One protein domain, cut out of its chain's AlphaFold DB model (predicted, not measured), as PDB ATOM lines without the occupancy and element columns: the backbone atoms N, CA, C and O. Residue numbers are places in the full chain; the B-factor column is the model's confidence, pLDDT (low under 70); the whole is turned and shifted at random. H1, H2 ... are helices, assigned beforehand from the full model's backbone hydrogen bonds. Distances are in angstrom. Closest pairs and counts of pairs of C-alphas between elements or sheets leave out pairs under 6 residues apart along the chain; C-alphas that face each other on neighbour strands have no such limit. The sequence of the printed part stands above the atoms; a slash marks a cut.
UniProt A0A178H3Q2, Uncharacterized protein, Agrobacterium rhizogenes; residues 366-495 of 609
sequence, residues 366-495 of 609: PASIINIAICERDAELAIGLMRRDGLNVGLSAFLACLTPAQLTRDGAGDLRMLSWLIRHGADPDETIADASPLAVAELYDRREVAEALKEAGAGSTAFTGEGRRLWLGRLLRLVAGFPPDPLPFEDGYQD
ATOM      1  N   PRO A 366     -17.766 -40.604  -2.348       84.38
ATOM      2  CA  PRO A 366     -18.780 -39.616  -2.698       84.38
ATOM      3  C   PRO A 366     -18.562 -39.016  -4.095       84.38
ATOM      4  O   PRO A 366     -19.539 -38.664  -4.755       84.38
ATOM      5  N   ALA A 367     -17.316 -38.946  -4.580       82.50
ATOM      6  CA  ALA A 367     -16.996 -38.406  -5.900       82.50
ATOM      7  C   ALA A 367     -17.589 -39.273  -7.019       82.50
ATOM      8  O   ALA A 367     -18.294 -38.752  -7.886       82.50
ATOM      9  N   SER A 368     -17.409 -40.596  -6.958       84.62
ATOM     10  CA  SER A 368     -18.002 -41.508  -7.946       84.62
ATOM     11  C   SER A 368     -19.529 -41.487  -7.929       84.62
ATOM     12  O   SER A 368     -20.162 -41.538  -8.983       84.62
ATOM     13  N   ILE A 369     -20.151 -41.370  -6.754       88.56
ATOM     14  CA  ILE A 369     -21.615 -41.274  -6.634       88.56
ATOM     15  C   ILE A 369     -22.127 -39.981  -7.282       88.56
ATOM     16  O   ILE A 369     -23.121 -40.017  -8.010       88.56
ATOM     17  N   ILE A 370     -21.438 -38.854  -7.070       87.00
ATOM     18  CA  ILE A 370     -21.766 -37.580  -7.722       87.00
ATOM     19  C   ILE A 370     -21.595 -37.692  -9.241       87.00
ATOM     20  O   ILE A 370     -22.508 -37.308  -9.970       87.00
ATOM     21  N   ASN A 371     -20.489 -38.268  -9.722       85.69
ATOM     22  CA  ASN A 371     -20.243 -38.478 -11.154       85.69
ATOM     23  C   ASN A 371     -21.368 -39.286 -11.807       85.69
ATOM     24  O   ASN A 371     -21.897 -38.891 -12.843       85.69
ATOM     25  N   ILE A 372     -21.789 -40.383 -11.172       88.38
ATOM     26  CA  ILE A 372     -22.902 -41.190 -11.673       88.38
ATOM     27  C   ILE A 372     -24.221 -40.411 -11.641       88.38
ATOM     28  O   ILE A 372     -24.950 -40.444 -12.626       88.38
ATOM     29  N   ALA A 373     -24.519 -39.651 -10.583       89.06
ATOM     30  CA  ALA A 373     -25.710 -38.799 -10.558       89.06
ATOM     31  C   ALA A 373     -25.696 -37.743 -11.686       89.06
ATOM     32  O   ALA A 373     -26.734 -37.478 -12.297       89.06
ATOM     33  N   ILE A 374     -24.524 -37.184 -12.013       88.00
ATOM     34  CA  ILE A 374     -24.338 -36.266 -13.146       88.00
ATOM     35  C   ILE A 374     -24.555 -36.981 -14.487       88.00
ATOM     36  O   ILE A 374     -25.201 -36.414 -15.373       88.00
ATOM     37  N   CYS A 375     -24.056 -38.209 -14.645       86.31
ATOM     38  CA  CYS A 375     -24.266 -39.029 -15.840       86.31
ATOM     39  C   CYS A 375     -25.741 -39.400 -16.045       86.31
ATOM     40  O   CYS A 375     -26.246 -39.282 -17.158       86.31
ATOM     41  N   GLU A 376     -26.457 -39.738 -14.972       86.38
ATOM     42  CA  GLU A 376     -27.899 -40.036 -14.993       86.38
ATOM     43  C   GLU A 376     -28.781 -38.774 -15.090       86.38
ATOM     44  O   GLU A 376     -30.008 -38.851 -15.023       86.38
ATOM     45  N   ARG A 377     -28.171 -37.587 -15.233       85.31
ATOM     46  CA  ARG A 377     -28.842 -36.273 -15.299       85.31
ATOM     47  C   ARG A 377     -29.719 -35.959 -14.089       85.31
ATOM     48  O   ARG A 377     -30.624 -35.121 -14.161       85.31
ATOM     49  N   ASP A 378     -29.401 -36.553 -12.945       85.38
ATOM     50  CA  ASP A 378     -30.062 -36.270 -11.683       85.38
ATOM     51  C   ASP A 378     -29.396 -35.082 -10.981       85.38
ATOM     52  O   ASP A 378     -28.587 -35.233 -10.062       85.38
ATOM     53  N   ALA A 379     -29.755 -33.877 -11.436       79.81
ATOM     54  CA  ALA A 379     -29.238 -32.637 -10.868       79.81
ATOM     55  C   ALA A 379     -29.489 -32.589  -9.360       79.81
ATOM     56  O   ALA A 379     -28.553 -32.501  -8.583       79.81
ATOM     57  N   GLU A 380     -30.734 -32.726  -8.920       83.06
ATOM     58  CA  GLU A 380     -31.098 -32.631  -7.502       83.06
ATOM     59  C   GLU A 380     -30.302 -33.587  -6.591       83.06
ATOM     60  O   GLU A 380     -29.876 -33.179  -5.508       83.06
ATOM     61  N   LEU A 381     -30.058 -34.835  -7.014       88.00
ATOM     62  CA  LEU A 381     -29.233 -35.771  -6.248       88.00
ATOM     63  C   LEU A 381     -27.765 -35.336  -6.214       88.00
ATOM     64  O   LEU A 381     -27.183 -35.254  -5.130       88.00
ATOM     65  N   ALA A 382     -27.179 -35.023  -7.374       85.88
ATOM     66  CA  ALA A 382     -25.792 -34.570  -7.474       85.88
ATOM     67  C   ALA A 382     -25.547 -33.336  -6.583       85.88
ATOM     68  O   ALA A 382     -24.555 -33.256  -5.860       85.88
ATOM     69  N   ILE A 383     -26.509 -32.412  -6.563       79.25
ATOM     70  CA  ILE A 383     -26.506 -31.191  -5.751       79.25
ATOM     71  C   ILE A 383     -26.514 -31.502  -4.260       79.25
ATOM     72  O   ILE A 383     -25.731 -30.924  -3.500       79.25
ATOM     73  N   GLY A 384     -27.424 -32.381  -3.832       83.31
ATOM     74  CA  GLY A 384     -27.534 -32.789  -2.435       83.31
ATOM     75  C   GLY A 384     -26.228 -33.392  -1.924       83.31
ATOM     76  O   GLY A 384     -25.777 -33.046  -0.833       83.31
ATOM     77  N   LEU A 385     -25.594 -34.235  -2.743       87.06
ATOM     78  CA  LEU A 385     -24.319 -34.880  -2.435       87.06
ATOM     79  C   LEU A 385     -23.163 -33.872  -2.361       87.06
ATOM     80  O   LEU A 385     -22.472 -33.818  -1.347       87.06
ATOM     81  N   MET A 386     -23.005 -33.012  -3.374       83.00
ATOM     82  CA  MET A 386     -21.957 -31.980  -3.403       83.00
ATOM     83  C   MET A 386     -22.039 -31.030  -2.203       83.00
ATOM     84  O   MET A 386     -21.030 -30.747  -1.561       83.00
ATOM     85  N   ARG A 387     -23.247 -30.565  -1.850       82.75
ATOM     86  CA  ARG A 387     -23.448 -29.676  -0.693       82.75
ATOM     87  C   ARG A 387     -23.128 -30.356   0.631       82.75
ATOM     88  O   ARG A 387     -22.597 -29.701   1.524       82.75
ATOM     89  N   ARG A 388     -23.484 -31.634   0.771       84.50
ATOM     90  CA  ARG A 388     -23.245 -32.397   1.998       84.50
ATOM     91  C   ARG A 388     -21.758 -32.667   2.206       84.50
ATOM     92  O   ARG A 388     -21.263 -32.471   3.311       84.50
ATOM     93  N   ASP A 389     -21.073 -33.089   1.147       80.38
ATOM     94  CA  ASP A 389     -19.689 -33.566   1.229       80.38
ATOM     95  C   ASP A 389     -18.665 -32.449   0.950       80.38
ATOM     96  O   ASP A 389     -17.461 -32.662   1.063       80.38
ATOM     97  N   GLY A 390     -19.133 -31.238   0.615       76.25
ATOM     98  CA  GLY A 390     -18.279 -30.085   0.318       76.25
ATOM     99  C   GLY A 390     -17.426 -30.278  -0.938       76.25
ATOM    100  O   GLY A 390     -16.385 -29.638  -1.078       76.25
ATOM    101  N   LEU A 391     -17.845 -31.179  -1.830       73.75
ATOM    102  CA  LEU A 391     -17.124 -31.521  -3.049       73.75
ATOM    103  C   LEU A 391     -17.580 -30.619  -4.189       73.75
ATOM    104  O   LEU A 391     -18.772 -30.532  -4.480       73.75
ATOM    105  N   ASN A 392     -16.621 -29.988  -4.859       67.25
ATOM    106  CA  ASN A 392     -16.859 -29.324  -6.132       67.25
ATOM    107  C   ASN A 392     -16.482 -30.295  -7.253       67.25
ATOM    108  O   ASN A 392     -15.316 -30.390  -7.631       67.25
ATOM    109  N   VAL A 393     -17.457 -31.070  -7.719       65.50
ATOM    110  CA  VAL A 393     -17.271 -31.961  -8.866       65.50
ATOM    111  C   VAL A 393     -17.726 -31.172 -10.093       65.50
ATOM    112  O   VAL A 393     -18.916 -30.920 -10.271       65.50
ATOM    113  N   GLY A 394     -16.744 -30.651 -10.831       70.56
ATOM    114  CA  GLY A 394     -16.918 -29.566 -11.796       70.56
ATOM    115  C   GLY A 394     -17.521 -29.974 -13.143       70.56
ATOM    116  O   GLY A 394     -18.116 -31.039 -13.318       70.56
ATOM    117  N   LEU A 395     -17.330 -29.105 -14.139       81.31
ATOM    118  CA  LEU A 395     -17.743 -29.340 -15.529       81.31
ATOM    119  C   LEU A 395     -17.085 -30.580 -16.151       81.31
ATOM    120  O   LEU A 395     -17.631 -31.150 -17.091       81.31
ATOM    121  N   SER A 396     -15.970 -31.044 -15.589       78.75
ATOM    122  CA  SER A 396     -15.265 -32.270 -15.971       78.75
ATOM    123  C   SER A 396     -16.150 -33.510 -15.988       78.75
ATOM    124  O   SER A 396     -16.261 -34.171 -17.021       78.75
ATOM    125  N   ALA A 397     -16.849 -33.783 -14.888       81.12
ATOM    126  CA  ALA A 397     -17.760 -34.916 -14.783       81.12
ATOM    127  C   ALA A 397     -18.944 -34.785 -15.751       81.12
ATOM    128  O   ALA A 397     -19.337 -35.749 -16.404       81.12
ATOM    129  N   PHE A 398     -19.486 -33.575 -15.904       88.81
ATOM    130  CA  PHE A 398     -20.567 -33.319 -16.857       88.81
ATOM    131  C   PHE A 398     -20.150 -33.623 -18.299       88.81
ATOM    132  O   PHE A 398     -20.904 -34.281 -19.020       88.81
ATOM    133  N   LEU A 399     -18.953 -33.180 -18.693       87.69
ATOM    134  CA  LEU A 399     -18.397 -33.389 -20.029       87.69
ATOM    135  C   LEU A 399     -18.044 -34.853 -20.289       87.69
ATOM    136  O   LEU A 399     -18.291 -35.339 -21.390       87.69
ATOM    137  N   ALA A 400     -17.551 -35.579 -19.282       85.19
ATOM    138  CA  ALA A 400     -17.315 -37.020 -19.381       85.19
ATOM    139  C   ALA A 400     -18.581 -37.785 -19.792       85.19
ATOM    140  O   ALA A 400     -18.525 -38.673 -20.645       85.19
ATOM    141  N   CYS A 401     -19.718 -37.385 -19.217       87.75
ATOM    142  CA  CYS A 401     -21.036 -37.959 -19.464       87.75
ATOM    143  C   CYS A 401     -21.788 -37.302 -20.638       87.75
ATOM    144  O   CYS A 401     -22.954 -37.623 -20.886       87.75
ATOM    145  N   LEU A 402     -21.218 -36.298 -21.306       90.62
ATOM    146  CA  LEU A 402     -21.893 -35.621 -22.407       90.62
ATOM    147  C   LEU A 402     -21.932 -36.557 -23.615       90.62
ATOM    148  O   LEU A 402     -20.908 -37.084 -24.030       90.62
ATOM    149  N   THR A 403     -23.108 -36.763 -24.202       90.62
ATOM    150  CA  THR A 403     -23.243 -37.526 -25.450       90.62
ATOM    151  C   THR A 403     -23.272 -36.585 -26.653       90.62
ATOM    152  O   THR A 403     -23.798 -35.472 -26.527       90.62
ATOM    153  N   PRO A 404     -22.772 -37.002 -27.832       92.06
ATOM    154  CA  PRO A 404     -22.907 -36.212 -29.053       92.06
ATOM    155  C   PRO A 404     -24.379 -35.998 -29.418       92.06
ATOM    156  O   PRO A 404     -25.246 -36.798 -29.049       92.06
ATOM    157  N   ALA A 405     -24.674 -34.922 -30.154       91.94
ATOM    158  CA  ALA A 405     -26.044 -34.505 -30.473       91.94
ATOM    159  C   ALA A 405     -26.890 -35.646 -31.055       91.94
ATOM    160  O   ALA A 405     -28.026 -35.859 -30.641       91.94
ATOM    161  N   GLN A 406     -26.297 -36.451 -31.938       92.31
ATOM    162  CA  GLN A 406     -26.978 -37.574 -32.581       92.31
ATOM    163  C   GLN A 406     -27.362 -38.733 -31.646       92.31
ATOM    164  O   GLN A 406     -28.229 -39.523 -32.003       92.31
ATOM    165  N   LEU A 407     -26.723 -38.855 -30.477       90.19
ATOM    166  CA  LEU A 407     -27.010 -39.887 -29.471       90.19
ATOM    167  C   LEU A 407     -27.786 -39.333 -28.268       90.19
ATOM    168  O   LEU A 407     -28.106 -40.074 -27.338       90.19
ATOM    169  N   THR A 408     -28.064 -38.029 -28.257       86.69
ATOM    170  CA  THR A 408     -28.645 -37.354 -27.098       86.69
ATOM    171  C   THR A 408     -30.101 -37.767 -26.912       86.69
ATOM    172  O   THR A 408     -30.934 -37.576 -27.796       86.69
ATOM    173  N   ARG A 409     -30.413 -38.322 -25.734       79.25
ATOM    174  CA  ARG A 409     -31.772 -38.750 -25.362       79.25
ATOM    175  C   ARG A 409     -32.540 -37.695 -24.558       79.25
ATOM    176  O   ARG A 409     -33.748 -37.585 -24.729       79.25
ATOM    177  N   ASP A 410     -31.853 -36.909 -23.722       81.38
ATOM    178  CA  ASP A 410     -32.448 -35.846 -22.890       81.38
ATOM    179  C   ASP A 410     -31.585 -34.568 -22.873       81.38
ATOM    180  O   ASP A 410     -30.901 -34.257 -21.901       81.38
ATOM    181  N   GLY A 411     -31.640 -33.780 -23.951       84.62
ATOM    182  CA  GLY A 411     -30.911 -32.505 -24.018       84.62
ATOM    183  C   GLY A 411     -31.373 -31.472 -22.978       84.62
ATOM    184  O   GLY A 411     -30.591 -30.627 -22.549       84.62
ATOM    185  N   ALA A 412     -32.626 -31.550 -22.513       86.31
ATOM    186  CA  ALA A 412     -33.135 -30.647 -21.483       86.31
ATOM    187  C   ALA A 412     -32.542 -30.969 -20.100       86.31
ATOM    188  O   ALA A 412     -32.281 -30.051 -19.319       86.31
ATOM    189  N   GLY A 413     -32.333 -32.252 -19.792       84.81
ATOM    190  CA  GLY A 413     -31.597 -32.713 -18.613       84.81
ATOM    191  C   GLY A 413     -30.167 -32.189 -18.585       84.81
ATOM    192  O   GLY A 413     -29.758 -31.600 -17.582       84.81
ATOM    193  N   ASP A 414     -29.457 -32.300 -19.708       88.44
ATOM    194  CA  ASP A 414     -28.091 -31.789 -19.861       88.44
ATOM    195  C   ASP A 414     -28.013 -30.284 -19.566       88.44
ATOM    196  O   ASP A 414     -27.183 -29.846 -18.771       88.44
ATOM    197  N   LEU A 415     -28.926 -29.490 -20.138       90.50
ATOM    198  CA  LEU A 415     -28.973 -28.042 -19.910       90.50
ATOM    199  C   LEU A 415     -29.289 -27.670 -18.460       90.50
ATOM    200  O   LEU A 415     -28.696 -26.729 -17.926       90.50
ATOM    201  N   ARG A 416     -30.215 -28.386 -17.804       87.56
ATOM    202  CA  ARG A 416     -30.533 -28.156 -16.384       87.56
ATOM    203  C   ARG A 416     -29.319 -28.423 -15.500       87.56
ATOM    204  O   ARG A 416     -29.046 -27.618 -14.609       87.56
ATOM    205  N   MET A 417     -28.606 -29.519 -15.761       87.06
ATOM    206  CA  MET A 417     -27.382 -29.882 -15.048       87.06
ATOM    207  C   MET A 417     -26.296 -28.818 -15.245       87.06
ATOM    208  O   MET A 417     -25.798 -28.257 -14.270       87.06
ATOM    209  N   LEU A 418     -26.001 -28.465 -16.500       90.69
ATOM    210  CA  LEU A 418     -25.012 -27.450 -16.860       90.69
ATOM    211  C   LEU A 418     -25.298 -26.094 -16.201       90.69
ATOM    212  O   LEU A 418     -24.445 -25.524 -15.521       90.69
ATOM    213  N   SER A 419     -26.530 -25.600 -16.351       88.25
ATOM    214  CA  SER A 419     -26.965 -24.321 -15.775       88.25
ATOM    215  C   SER A 419     -26.858 -24.306 -14.252       88.25
ATOM    216  O   SER A 419     -26.756 -23.248 -13.629       88.25
ATOM    217  N   TRP A 420     -26.967 -25.469 -13.613       83.69
ATOM    218  CA  TRP A 420     -26.793 -25.572 -12.177       83.69
ATOM    219  C   TRP A 420     -25.319 -25.514 -11.769       83.69
ATOM    220  O   TRP A 420     -25.000 -24.717 -10.883       83.69
ATOM    221  N   LEU A 421     -24.454 -26.295 -12.431       86.38
ATOM    222  CA  LEU A 421     -23.010 -26.343 -12.165       86.38
ATOM    223  C   LEU A 421     -22.392 -24.942 -12.254       86.38
ATOM    224  O   LEU A 421     -21.749 -24.482 -11.313       86.38
ATOM    225  N   ILE A 422     -22.698 -24.213 -13.329       87.62
ATOM    226  CA  ILE A 422     -22.219 -22.841 -13.556       87.62
ATOM    227  C   ILE A 422     -22.682 -21.895 -12.435       87.62
ATOM    228  O   ILE A 422     -21.884 -21.157 -11.861       87.62
ATOM    229  N   ARG A 423     -23.968 -21.947 -12.047       85.00
ATOM    230  CA  ARG A 423     -24.505 -21.117 -10.946       85.00
ATOM    231  C   ARG A 423     -23.848 -21.391  -9.593       85.00
ATOM    232  O   ARG A 423     -23.959 -20.552  -8.703       85.00
ATOM    233  N   HIS A 424     -23.218 -22.550  -9.425       78.38
ATOM    234  CA  HIS A 424     -22.560 -22.959  -8.185       78.38
ATOM    235  C   HIS A 424     -21.032 -22.912  -8.280       78.38
ATOM    236  O   HIS A 424     -20.353 -23.489  -7.437       78.38
ATOM    237  N   GLY A 425     -20.498 -22.153  -9.240       79.06
ATOM    238  CA  GLY A 425     -19.079 -21.812  -9.291       79.06
ATOM    239  C   GLY A 425     -18.214 -22.797 -10.067       79.06
ATOM    240  O   GLY A 425     -16.997 -22.739  -9.922       79.06
ATOM    241  N   ALA A 426     -18.807 -23.679 -10.882       84.62
ATOM    242  CA  ALA A 426     -18.035 -24.383 -11.899       84.62
ATOM    243  C   ALA A 426     -17.499 -23.366 -12.917       84.62
ATOM    244  O   ALA A 426     -18.268 -22.562 -13.451       84.62
ATOM    245  N   ASP A 427     -16.190 -23.397 -13.154       85.75
ATOM    246  CA  ASP A 427     -15.518 -22.477 -14.066       85.75
ATOM    247  C   ASP A 427     -15.752 -22.922 -15.523       85.75
ATOM    248  O   ASP A 427     -15.278 -23.993 -15.909       85.75
ATOM    249  N   PRO A 428     -16.484 -22.139 -16.344       88.12
ATOM    250  CA  PRO A 428     -16.803 -22.502 -17.724       88.12
ATOM    251  C   PRO A 428     -15.578 -22.615 -18.647       88.12
ATOM    252  O   PRO A 428     -15.722 -23.151 -19.749       88.12
ATOM    253  N   ASP A 429     -14.404 -22.156 -18.203       86.19
ATOM    254  CA  ASP A 429     -13.127 -22.261 -18.914       86.19
ATOM    255  C   ASP A 429     -12.194 -23.351 -18.357       86.19
ATOM    256  O   ASP A 429     -11.099 -23.548 -18.892       86.19
ATOM    257  N   GLU A 430     -12.609 -24.097 -17.326       84.00
ATOM    258  CA  GLU A 430     -11.806 -25.185 -16.761       84.00
ATOM    259  C   GLU A 430     -11.553 -26.273 -17.812       84.00
ATOM    260  O   GLU A 430     -12.457 -27.001 -18.232       84.00
ATOM    261  N   THR A 431     -10.300 -26.384 -18.254       80.56
ATOM    262  CA  THR A 431      -9.914 -27.330 -19.298       80.56
ATOM    263  C   THR A 431      -9.811 -28.751 -18.765       80.56
ATOM    264  O   THR A 431      -9.203 -28.981 -17.719       80.56
ATOM    265  N   ILE A 432     -10.285 -29.724 -19.543       78.38
ATOM    266  CA  ILE A 432     -10.121 -31.153 -19.261       78.38
ATOM    267  C   ILE A 432      -9.420 -31.826 -20.426       78.38
ATOM    268  O   ILE A 432      -9.903 -31.780 -21.558       78.38
ATOM    269  N   ALA A 433      -8.293 -32.474 -20.119       77.88
ATOM    270  CA  ALA A 433      -7.419 -33.084 -21.116       77.88
ATOM    271  C   ALA A 433      -7.149 -32.116 -22.288       77.88
ATOM    272  O   ALA A 433      -7.438 -32.409 -23.449       77.88
ATOM    273  N   ASP A 434      -6.690 -30.911 -21.934       77.38
ATOM    274  CA  ASP A 434      -6.362 -29.806 -22.844       77.38
ATOM    275  C   ASP A 434      -7.521 -29.292 -23.724       77.38
ATOM    276  O   ASP A 434      -7.302 -28.603 -24.723       77.38
ATOM    277  N   ALA A 435      -8.773 -29.592 -23.359       81.06
ATOM    278  CA  ALA A 435      -9.970 -29.126 -24.056       81.06
ATOM    279  C   ALA A 435     -10.801 -28.188 -23.180       81.06
ATOM    280  O   ALA A 435     -11.114 -28.534 -22.040       81.06
ATOM    281  N   SER A 436     -11.220 -27.039 -23.717       86.06
ATOM    282  CA  SER A 436     -12.223 -26.218 -23.036       86.06
ATOM    283  C   SER A 436     -13.619 -26.849 -23.153       86.06
ATOM    284  O   SER A 436     -13.923 -27.484 -24.172       86.06
ATOM    285  N   PRO A 437     -14.509 -26.642 -22.166       89.56
ATOM    286  CA  PRO A 437     -15.887 -27.132 -22.217       89.56
ATOM    287  C   PRO A 437     -16.623 -26.736 -23.498       89.56
ATOM    288  O   PRO A 437     -17.337 -27.544 -24.096       89.56
ATOM    289  N   LEU A 438     -16.409 -25.497 -23.953       91.56
ATOM    290  CA  LEU A 438     -17.018 -24.986 -25.174       91.56
ATOM    291  C   LEU A 438     -16.528 -25.743 -26.417       91.56
ATOM    292  O   LEU A 438     -17.342 -26.119 -27.260       91.56
ATOM    293  N   ALA A 439     -15.226 -26.018 -26.513       89.44
ATOM    294  CA  ALA A 439     -14.670 -26.780 -27.626       89.44
ATOM    295  C   ALA A 439     -15.232 -28.208 -27.700       89.44
ATOM    296  O   ALA A 439     -15.537 -28.694 -28.789       89.44
ATOM    297  N   VAL A 440     -15.407 -28.869 -26.550       90.31
ATOM    298  CA  VAL A 440     -16.014 -30.208 -26.486       90.31
ATOM    299  C   VAL A 440     -17.474 -30.162 -26.945       90.31
ATOM    300  O   VAL A 440     -17.882 -30.982 -27.767       90.31
ATOM    301  N   ALA A 441     -18.255 -29.179 -26.484       92.00
ATOM    302  CA  ALA A 441     -19.648 -29.016 -26.904       92.00
ATOM    303  C   ALA A 441     -19.777 -28.774 -28.420       92.00
ATOM    304  O   ALA A 441     -20.651 -29.357 -29.064       92.00
ATOM    305  N   GLU A 442     -18.889 -27.964 -29.004       91.12
ATOM    306  CA  GLU A 442     -18.843 -27.716 -30.449       91.12
ATOM    307  C   GLU A 442     -18.424 -28.967 -31.239       91.12
ATOM    308  O   GLU A 442     -19.052 -29.286 -32.248       91.12
ATOM    309  N   LEU A 443     -17.432 -29.727 -30.759       90.12
ATOM    310  CA  LEU A 443     -17.032 -31.007 -31.359       90.12
ATOM    311  C   LEU A 443     -18.186 -32.018 -31.381       90.12
ATOM    312  O   LEU A 443     -18.353 -32.755 -32.353       90.12
ATOM    313  N   TYR A 444     -18.974 -32.045 -30.307       92.56
ATOM    314  CA  TYR A 444     -20.097 -32.960 -30.115       92.56
ATOM    315  C   TYR A 444     -21.375 -32.493 -30.834       92.56
ATOM    316  O   TYR A 444     -22.424 -33.131 -30.695       92.56
ATOM    317  N   ASP A 445     -21.296 -31.389 -31.592       93.00
ATOM    318  CA  ASP A 445     -22.414 -30.730 -32.274       93.00
ATOM    319  C   ASP A 445     -23.566 -30.353 -31.292       93.00
ATOM    320  O   ASP A 445     -24.726 -30.203 -31.683       93.00
ATOM    321  N   ARG A 446     -23.255 -30.157 -29.995       92.94
ATOM    322  CA  ARG A 446     -24.193 -29.807 -28.905       92.94
ATOM    323  C   ARG A 446     -24.406 -28.299 -28.814       92.94
ATOM    324  O   ARG A 446     -23.915 -27.630 -27.904       92.94
ATOM    325  N   ARG A 447     -25.141 -27.755 -29.786       92.56
ATOM    326  CA  ARG A 447     -25.363 -26.304 -29.940       92.56
ATOM    327  C   ARG A 447     -25.943 -25.650 -28.691       92.56
ATOM    328  O   ARG A 447     -25.469 -24.596 -28.290       92.56
ATOM    329  N   GLU A 448     -26.915 -26.291 -28.061       93.62
ATOM    330  CA  GLU A 448     -27.583 -25.783 -26.868       93.62
ATOM    331  C   GLU A 448     -26.634 -25.685 -25.662       93.62
ATOM    332  O   GLU A 448     -26.683 -24.723 -24.900       93.62
ATOM    333  N   VAL A 449     -25.720 -26.648 -25.522       94.38
ATOM    334  CA  VAL A 449     -24.688 -26.659 -24.474       94.38
ATOM    335  C   VAL A 449     -23.640 -25.586 -24.766       94.38
ATOM    336  O   VAL A 449     -23.253 -24.843 -23.868       94.38
ATOM    337  N   ALA A 450     -23.213 -25.464 -26.026       93.56
ATOM    338  CA  ALA A 450     -22.252 -24.453 -26.453       93.56
ATOM    339  C   ALA A 450     -22.782 -23.021 -26.251       93.56
ATOM    340  O   ALA A 450     -22.039 -22.148 -25.810       93.56
ATOM    341  N   GLU A 451     -24.060 -22.772 -26.546       94.31
ATOM    342  CA  GLU A 451     -24.713 -21.480 -26.303       94.31
ATOM    343  C   GLU A 451     -24.771 -21.157 -24.804       94.31
ATOM    344  O   GLU A 451     -24.325 -20.084 -24.402       94.31
ATOM    345  N   ALA A 452     -25.195 -22.106 -23.966       94.31
ATOM    346  CA  ALA A 452     -25.231 -21.920 -22.513       94.31
ATOM    347  C   ALA A 452     -23.835 -21.665 -21.903       94.31
ATOM    348  O   ALA A 452     -23.691 -20.839 -21.003       94.31
ATOM    349  N   LEU A 453     -22.792 -22.331 -22.410       93.56
ATOM    350  CA  LEU A 453     -21.406 -22.079 -22.002       93.56
ATOM    351  C   LEU A 453     -20.940 -20.671 -22.405       93.56
ATOM    352  O   LEU A 453     -20.332 -19.975 -21.593       93.56
ATOM    353  N   LYS A 454     -21.267 -20.209 -23.620       93.56
ATOM    354  CA  LYS A 454     -20.956 -18.838 -24.073       93.56
ATOM    355  C   LYS A 454     -21.656 -17.786 -23.216       93.56
ATOM    356  O   LYS A 454     -21.031 -16.801 -22.835       93.56
ATOM    357  N   GLU A 455     -22.928 -17.997 -22.886       94.00
ATOM    358  CA  GLU A 455     -23.687 -17.111 -21.993       94.00
ATOM    359  C   GLU A 455     -23.081 -17.039 -20.586       94.00
ATOM    360  O   GLU A 455     -23.124 -15.990 -19.944       94.00
ATOM    361  N   ALA A 456     -22.468 -18.132 -20.131       91.06
ATOM    362  CA  ALA A 456     -21.741 -18.195 -18.869       91.06
ATOM    363  C   ALA A 456     -20.334 -17.577 -18.913       91.06
ATOM    364  O   ALA A 456     -19.682 -17.496 -17.875       91.06
ATOM    365  N   GLY A 457     -19.879 -17.114 -20.079       90.31
ATOM    366  CA  GLY A 457     -18.582 -16.467 -20.253       90.31
ATOM    367  C   GLY A 457     -17.458 -17.381 -20.739       90.31
ATOM    368  O   GLY A 457     -16.323 -16.917 -20.750       90.31
ATOM    369  N   ALA A 458     -17.750 -18.618 -21.169       88.94
ATOM    370  CA  ALA A 458     -16.738 -19.518 -21.727       88.94
ATOM    371  C   ALA A 458     -16.039 -18.891 -22.945       88.94
ATOM    372  O   ALA A 458     -16.682 -18.495 -23.928       88.94
ATOM    373  N   GLY A 459     -14.713 -18.840 -22.900       82.06
ATOM    374  CA  GLY A 459     -13.850 -18.415 -23.985       82.06
ATOM    375  C   GLY A 459     -13.731 -19.463 -25.094       82.06
ATOM    376  O   GLY A 459     -13.739 -20.676 -24.880       82.06
ATOM    377  N   SER A 460     -13.563 -18.987 -26.329       67.19
ATOM    378  CA  SER A 460     -13.198 -19.844 -27.460       67.19
ATOM    379  C   SER A 460     -11.677 -19.978 -27.511       67.19
ATOM    380  O   SER A 460     -10.978 -19.153 -28.102       67.19
ATOM    381  N   THR A 461     -11.143 -20.999 -26.850       69.25
ATOM    382  CA  THR A 461      -9.747 -21.416 -27.017       69.25
ATOM    383  C   THR A 461      -9.669 -22.501 -28.080       69.25
ATOM    384  O   THR A 461     -10.424 -23.473 -28.042       69.25
ATOM    385  N   ALA A 462      -8.755 -22.341 -29.038       61.22
ATOM    386  CA  ALA A 462      -8.590 -23.296 -30.124       61.22
ATOM    387  C   ALA A 462      -8.198 -24.682 -29.586       61.22
ATOM    388  O   ALA A 462      -7.159 -24.862 -28.954       61.22
ATOM    389  N   PHE A 463      -9.044 -25.656 -29.892       70.50
ATOM    390  CA  PHE A 463      -8.882 -27.062 -29.566       70.50
ATOM    391  C   PHE A 463      -7.861 -27.713 -30.505       70.50
ATOM    392  O   PHE A 463      -8.156 -27.928 -31.682       70.50
ATOM    393  N   THR A 464      -6.638 -27.973 -30.035       68.19
ATOM    394  CA  THR A 464      -5.544 -28.469 -30.894       68.19
ATOM    395  C   THR A 464      -4.733 -29.577 -30.223       68.19
ATOM    396  O   THR A 464      -4.868 -29.826 -29.029       68.19
ATOM    397  N   GLY A 465      -3.905 -30.273 -31.006       74.62
ATOM    398  CA  GLY A 465      -2.979 -31.283 -30.488       74.62
ATOM    399  C   GLY A 465      -3.656 -32.561 -29.984       74.62
ATOM    400  O   GLY A 465      -4.580 -33.083 -30.611       74.62
ATOM    401  N   GLU A 466      -3.147 -33.087 -28.871       74.88
ATOM    402  CA  GLU A 466      -3.524 -34.390 -28.311       74.88
ATOM    403  C   GLU A 466      -4.919 -34.385 -27.679       74.88
ATOM    404  O   GLU A 466      -5.690 -35.310 -27.930       74.88
ATOM    405  N   GLY A 467      -5.303 -33.300 -26.993       77.31
ATOM    406  CA  GLY A 467      -6.663 -33.126 -26.474       77.31
ATOM    407  C   GLY A 467      -7.720 -33.235 -27.577       77.31
ATOM    408  O   GLY A 467      -8.741 -33.903 -27.400       77.31
ATOM    409  N   ARG A 468      -7.439 -32.686 -28.773       81.19
ATOM    410  CA  ARG A 468      -8.321 -32.841 -29.944       81.19
ATOM    411  C   ARG A 468      -8.545 -34.279 -30.356       81.19
ATOM    412  O   ARG A 468      -9.684 -34.667 -30.615       81.19
ATOM    413  N   ARG A 469      -7.472 -35.056 -30.412       82.44
ATOM    414  CA  ARG A 469      -7.554 -36.468 -30.784       82.44
ATOM    415  C   ARG A 469      -8.286 -37.285 -29.729       82.44
ATOM    416  O   ARG A 469      -9.119 -38.098 -30.108       82.44
ATOM    417  N   LEU A 470      -8.053 -37.014 -28.444       83.75
ATOM    418  CA  LEU A 470      -8.732 -37.705 -27.350       83.75
ATOM    419  C   LEU A 470     -10.255 -37.539 -27.415       83.75
ATOM    420  O   LEU A 470     -10.976 -38.533 -27.475       83.75
ATOM    421  N   TRP A 471     -10.771 -36.306 -27.441       87.75
ATOM    422  CA  TRP A 471     -12.230 -36.132 -27.445       87.75
ATOM    423  C   TRP A 471     -12.874 -36.528 -28.769       87.75
ATOM    424  O   TRP A 471     -14.023 -36.963 -28.769       87.75
ATOM    425  N   LEU A 472     -12.157 -36.405 -29.893       89.00
ATOM    426  CA  LEU A 472     -12.640 -36.940 -31.163       89.00
ATOM    427  C   LEU A 472     -12.740 -38.468 -31.093       89.00
ATOM    428  O   LEU A 472     -13.768 -39.017 -31.474       89.00
ATOM    429  N   GLY A 473     -11.734 -39.144 -30.534       88.94
ATOM    430  CA  GLY A 473     -11.766 -40.582 -30.271       88.94
ATOM    431  C   GLY A 473     -12.922 -40.985 -29.364       88.94
ATOM    432  O   GLY A 473     -13.716 -41.842 -29.749       88.94
ATOM    433  N   ARG A 474     -13.107 -40.305 -28.221       90.12
ATOM    434  CA  ARG A 474     -14.268 -40.522 -27.334       90.12
ATOM    435  C   ARG A 474     -15.588 -40.373 -28.088       90.12
ATOM    436  O   ARG A 474     -16.445 -41.248 -27.981       90.12
ATOM    437  N   LEU A 475     -15.752 -39.304 -28.868       92.12
ATOM    438  CA  LEU A 475     -16.950 -39.080 -29.673       92.12
ATOM    439  C   LEU A 475     -17.193 -40.227 -30.662       92.12
ATOM    440  O   LEU A 475     -18.298 -40.760 -30.720       92.12
ATOM    441  N   LEU A 476     -16.175 -40.617 -31.424       92.62
ATOM    442  CA  LEU A 476     -16.295 -41.638 -32.460       92.62
ATOM    443  C   LEU A 476     -16.578 -43.020 -31.866       92.62
ATOM    444  O   LEU A 476     -17.439 -43.729 -32.378       92.62
ATOM    445  N   ARG A 477     -15.931 -43.370 -30.748       91.38
ATOM    446  CA  ARG A 477     -16.191 -44.610 -29.999       91.38
ATOM    447  C   ARG A 477     -17.628 -44.668 -29.490       91.38
ATOM    448  O   ARG A 477     -18.300 -45.671 -29.710       91.38
ATOM    449  N   LEU A 478     -18.140 -43.574 -28.918       91.19
ATOM    450  CA  LEU A 478     -19.545 -43.489 -28.501       91.19
ATOM    451  C   LEU A 478     -20.503 -43.732 -29.676       91.19
ATOM    452  O   LEU A 478     -21.504 -44.424 -29.517       91.19
ATOM    453  N   VAL A 479     -20.198 -43.189 -30.859       93.50
ATOM    454  CA  VAL A 479     -20.996 -43.416 -32.076       93.50
ATOM    455  C   VAL A 479     -20.898 -44.857 -32.575       93.50
ATOM    456  O   VAL A 479     -21.906 -45.410 -33.013       93.50
ATOM    457  N   ALA A 480     -19.718 -45.466 -32.487       91.75
ATOM    458  CA  ALA A 480     -19.489 -46.865 -32.834       91.75
ATOM    459  C   ALA A 480     -20.146 -47.853 -31.848       91.75
ATOM    460  O   ALA A 480     -20.274 -49.033 -32.164       91.75
ATOM    461  N   GLY A 481     -20.593 -47.380 -30.679       90.94
ATOM    462  CA  GLY A 481     -21.136 -48.217 -29.608       90.94
ATOM    463  C   GLY A 481     -20.065 -48.820 -28.694       90.94
ATOM    464  O   GLY A 481     -20.374 -49.711 -27.907       90.94
ATOM    465  N   PHE A 482     -18.826 -48.333 -28.775       88.88
ATOM    466  CA  PHE A 482     -17.731 -48.730 -27.897       88.88
ATOM    467  C   PHE A 482     -17.713 -47.887 -26.612       88.88
ATOM    468  O   PHE A 482     -18.146 -46.727 -26.623       88.88
ATOM    469  N   PRO A 483     -17.172 -48.420 -25.500       84.69
ATOM    470  CA  PRO A 483     -16.872 -47.617 -24.319       84.69
ATOM    471  C   PRO A 483     -15.948 -46.439 -24.678       84.69
ATOM    472  O   PRO A 483     -15.016 -46.628 -25.467       84.69
ATOM    473  N   PRO A 484     -16.174 -45.225 -24.142       84.88
ATOM    474  CA  PRO A 484     -15.284 -44.097 -24.386       84.88
ATOM    475  C   PRO A 484     -13.945 -44.266 -23.648       84.88
ATOM    476  O   PRO A 484     -13.874 -44.865 -22.578       84.88
ATOM    477  N   ASP A 485     -12.894 -43.683 -24.216       80.50
ATOM    478  CA  ASP A 485     -11.540 -43.631 -23.654       80.50
ATOM    479  C   ASP A 485     -11.490 -42.834 -22.340       80.50
ATOM    480  O   ASP A 485     -11.833 -41.657 -22.402       80.50
ATOM    481  N   PRO A 486     -11.060 -43.391 -21.188       79.00
ATOM    482  CA  PRO A 486     -11.172 -42.734 -19.879       79.00
ATOM    483  C   PRO A 486     -10.448 -41.377 -19.810       79.00
ATOM    484  O   PRO A 486      -9.415 -41.181 -20.435       79.00
ATOM    485  N   LEU A 487     -10.981 -40.422 -19.050       80.06
ATOM    486  CA  LEU A 487     -10.372 -39.104 -18.806       80.06
ATOM    487  C   LEU A 487      -9.403 -39.131 -17.609       80.06
ATOM    488  O   LEU A 487      -9.500 -40.040 -16.792       80.06
ATOM    489  N   PRO A 488      -8.520 -38.123 -17.427       75.56
ATOM    490  CA  PRO A 488      -7.484 -38.114 -16.376       75.56
ATOM    491  C   PRO A 488      -7.950 -38.345 -14.930       75.56
ATOM    492  O   PRO A 488      -7.144 -38.681 -14.068       75.56
ATOM    493  N   PHE A 489      -9.234 -38.130 -14.650       73.88
ATOM    494  CA  PHE A 489      -9.851 -38.312 -13.334       73.88
ATOM    495  C   PHE A 489     -10.751 -39.557 -13.251       73.88
ATOM    496  O   PHE A 489     -11.342 -39.801 -12.202       73.88
ATOM    497  N   GLU A 490     -10.910 -40.304 -14.346       73.56
ATOM    498  CA  GLU A 490     -11.688 -41.541 -14.398       73.56
ATOM    499  C   GLU A 490     -10.794 -42.751 -14.085       73.56
ATOM    500  O   GLU A 490      -9.620 -42.810 -14.464       73.56
ATOM    501  N   ASP A 491     -11.363 -43.752 -13.410       68.56
ATOM    502  CA  ASP A 491     -10.677 -45.015 -13.148       68.56
ATOM    503  C   ASP A 491     -10.262 -45.703 -14.456       68.56
ATOM    504  O   ASP A 491     -11.015 -45.758 -15.428       68.56
ATOM    505  N   GLY A 492      -9.055 -46.271 -14.473       69.56
ATOM    506  CA  GLY A 492      -8.510 -46.939 -15.657       69.56
ATOM    507  C   GLY A 492      -7.832 -46.005 -16.660       69.56
ATOM    508  O   GLY A 492      -7.313 -46.497 -17.662       69.56
ATOM    509  N   TYR A 493      -7.767 -44.697 -16.382       71.44
ATOM    510  CA  TYR A 493      -6.890 -43.781 -17.106       71.44
ATOM    511  C   TYR A 493      -5.432 -44.251 -17.027       71.44
ATOM    512  O   TYR A 493      -4.897 -44.524 -15.950       71.44
ATOM    513  N   GLN A 494      -4.784 -44.347 -18.184       66.25
ATOM    514  CA  GLN A 494      -3.359 -44.622 -18.310       66.25
ATOM    515  C   GLN A 494      -2.731 -43.472 -19.096       66.25
ATOM    516  O   GLN A 494      -3.302 -43.032 -20.088       66.25
ATOM    517  N   ASP A 495      -1.533 -43.028 -18.701       58.59
ATOM    518  CA  ASP A 495      -0.730 -42.023 -19.429       58.59
ATOM    519  C   ASP A 495      -0.215 -42.531 -20.798       58.59
ATOM    520  O   ASP A 495       0.745 -42.006 -21.368       58.59
TER     521      ASP A 495
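Overview. This is residues 366 to 495 of the 609 residues of an uncharacterized protein of Agrobacterium rhizogenes (UniProt A0A178H3Q2). The longest helix, H7, lies beside the last of three helical hairpins, H1 with H2, H3 with H4 and H5 with H6, which follow one another in a row. H3 sits near the middle of the model, and the tail of residues 481 to 495 folds back after H7. The printed part has 130 residues with seven named helices, H1 to H7 in order, and no named strand; the class is all helix. It is compact, with a radius of gyration of the C-alphas of 13.8 A, and spans 37 by 33 by 27 A.

Along the chain. H7, residues 465 to 480, measures 22.8 A from C-alpha 465 at (-2.979, -31.283, -30.488) to C-alpha 480 at (-19.489, -46.865, -32.834). H5 is residues 437 to 443 and H6 residues 447 to 455. H3 is residues 395 to 400, and H4, residues 411 to 423, is 18.5 A long. H1, residues 366 to 375, begins at (-18.780, -39.616, -2.698), and H2 is residues 379 to 389, 15.4 A.

Arrangement. H7 is close to H5 but not clearly touching, with the C-alphas of Val 440 and Trp 471 closest at 7.1 A. The hairpin H5 and H6 comes closest at the C-alphas of Ala 441 and Ala 450, 5.3 A. H4 touches H6 with residues 414 to 419 alone, closest at the C-alphas of Leu 415 and Val 449, 6.4 A. H3 touches H1 at a steep tilt of 66 degrees, the C-alphas of Asn 371 and Ala 397 closest at 5.7 A. In H1 to H6 every O i to N i+4 pair is within hydrogen-bond range; in H7, 11 of 12 are.

Size, cuts and confidence. The C-alphas farthest apart, of Arg 388 and Gly 465, are 38.3 A apart. The printed part has no cut; the link H4 to H5 is long. Mean pLDDT of the printed part is 84.2, with residues 392 to 393, 460 to 462, 464, 491 to 492 and 494 to 495 under 70.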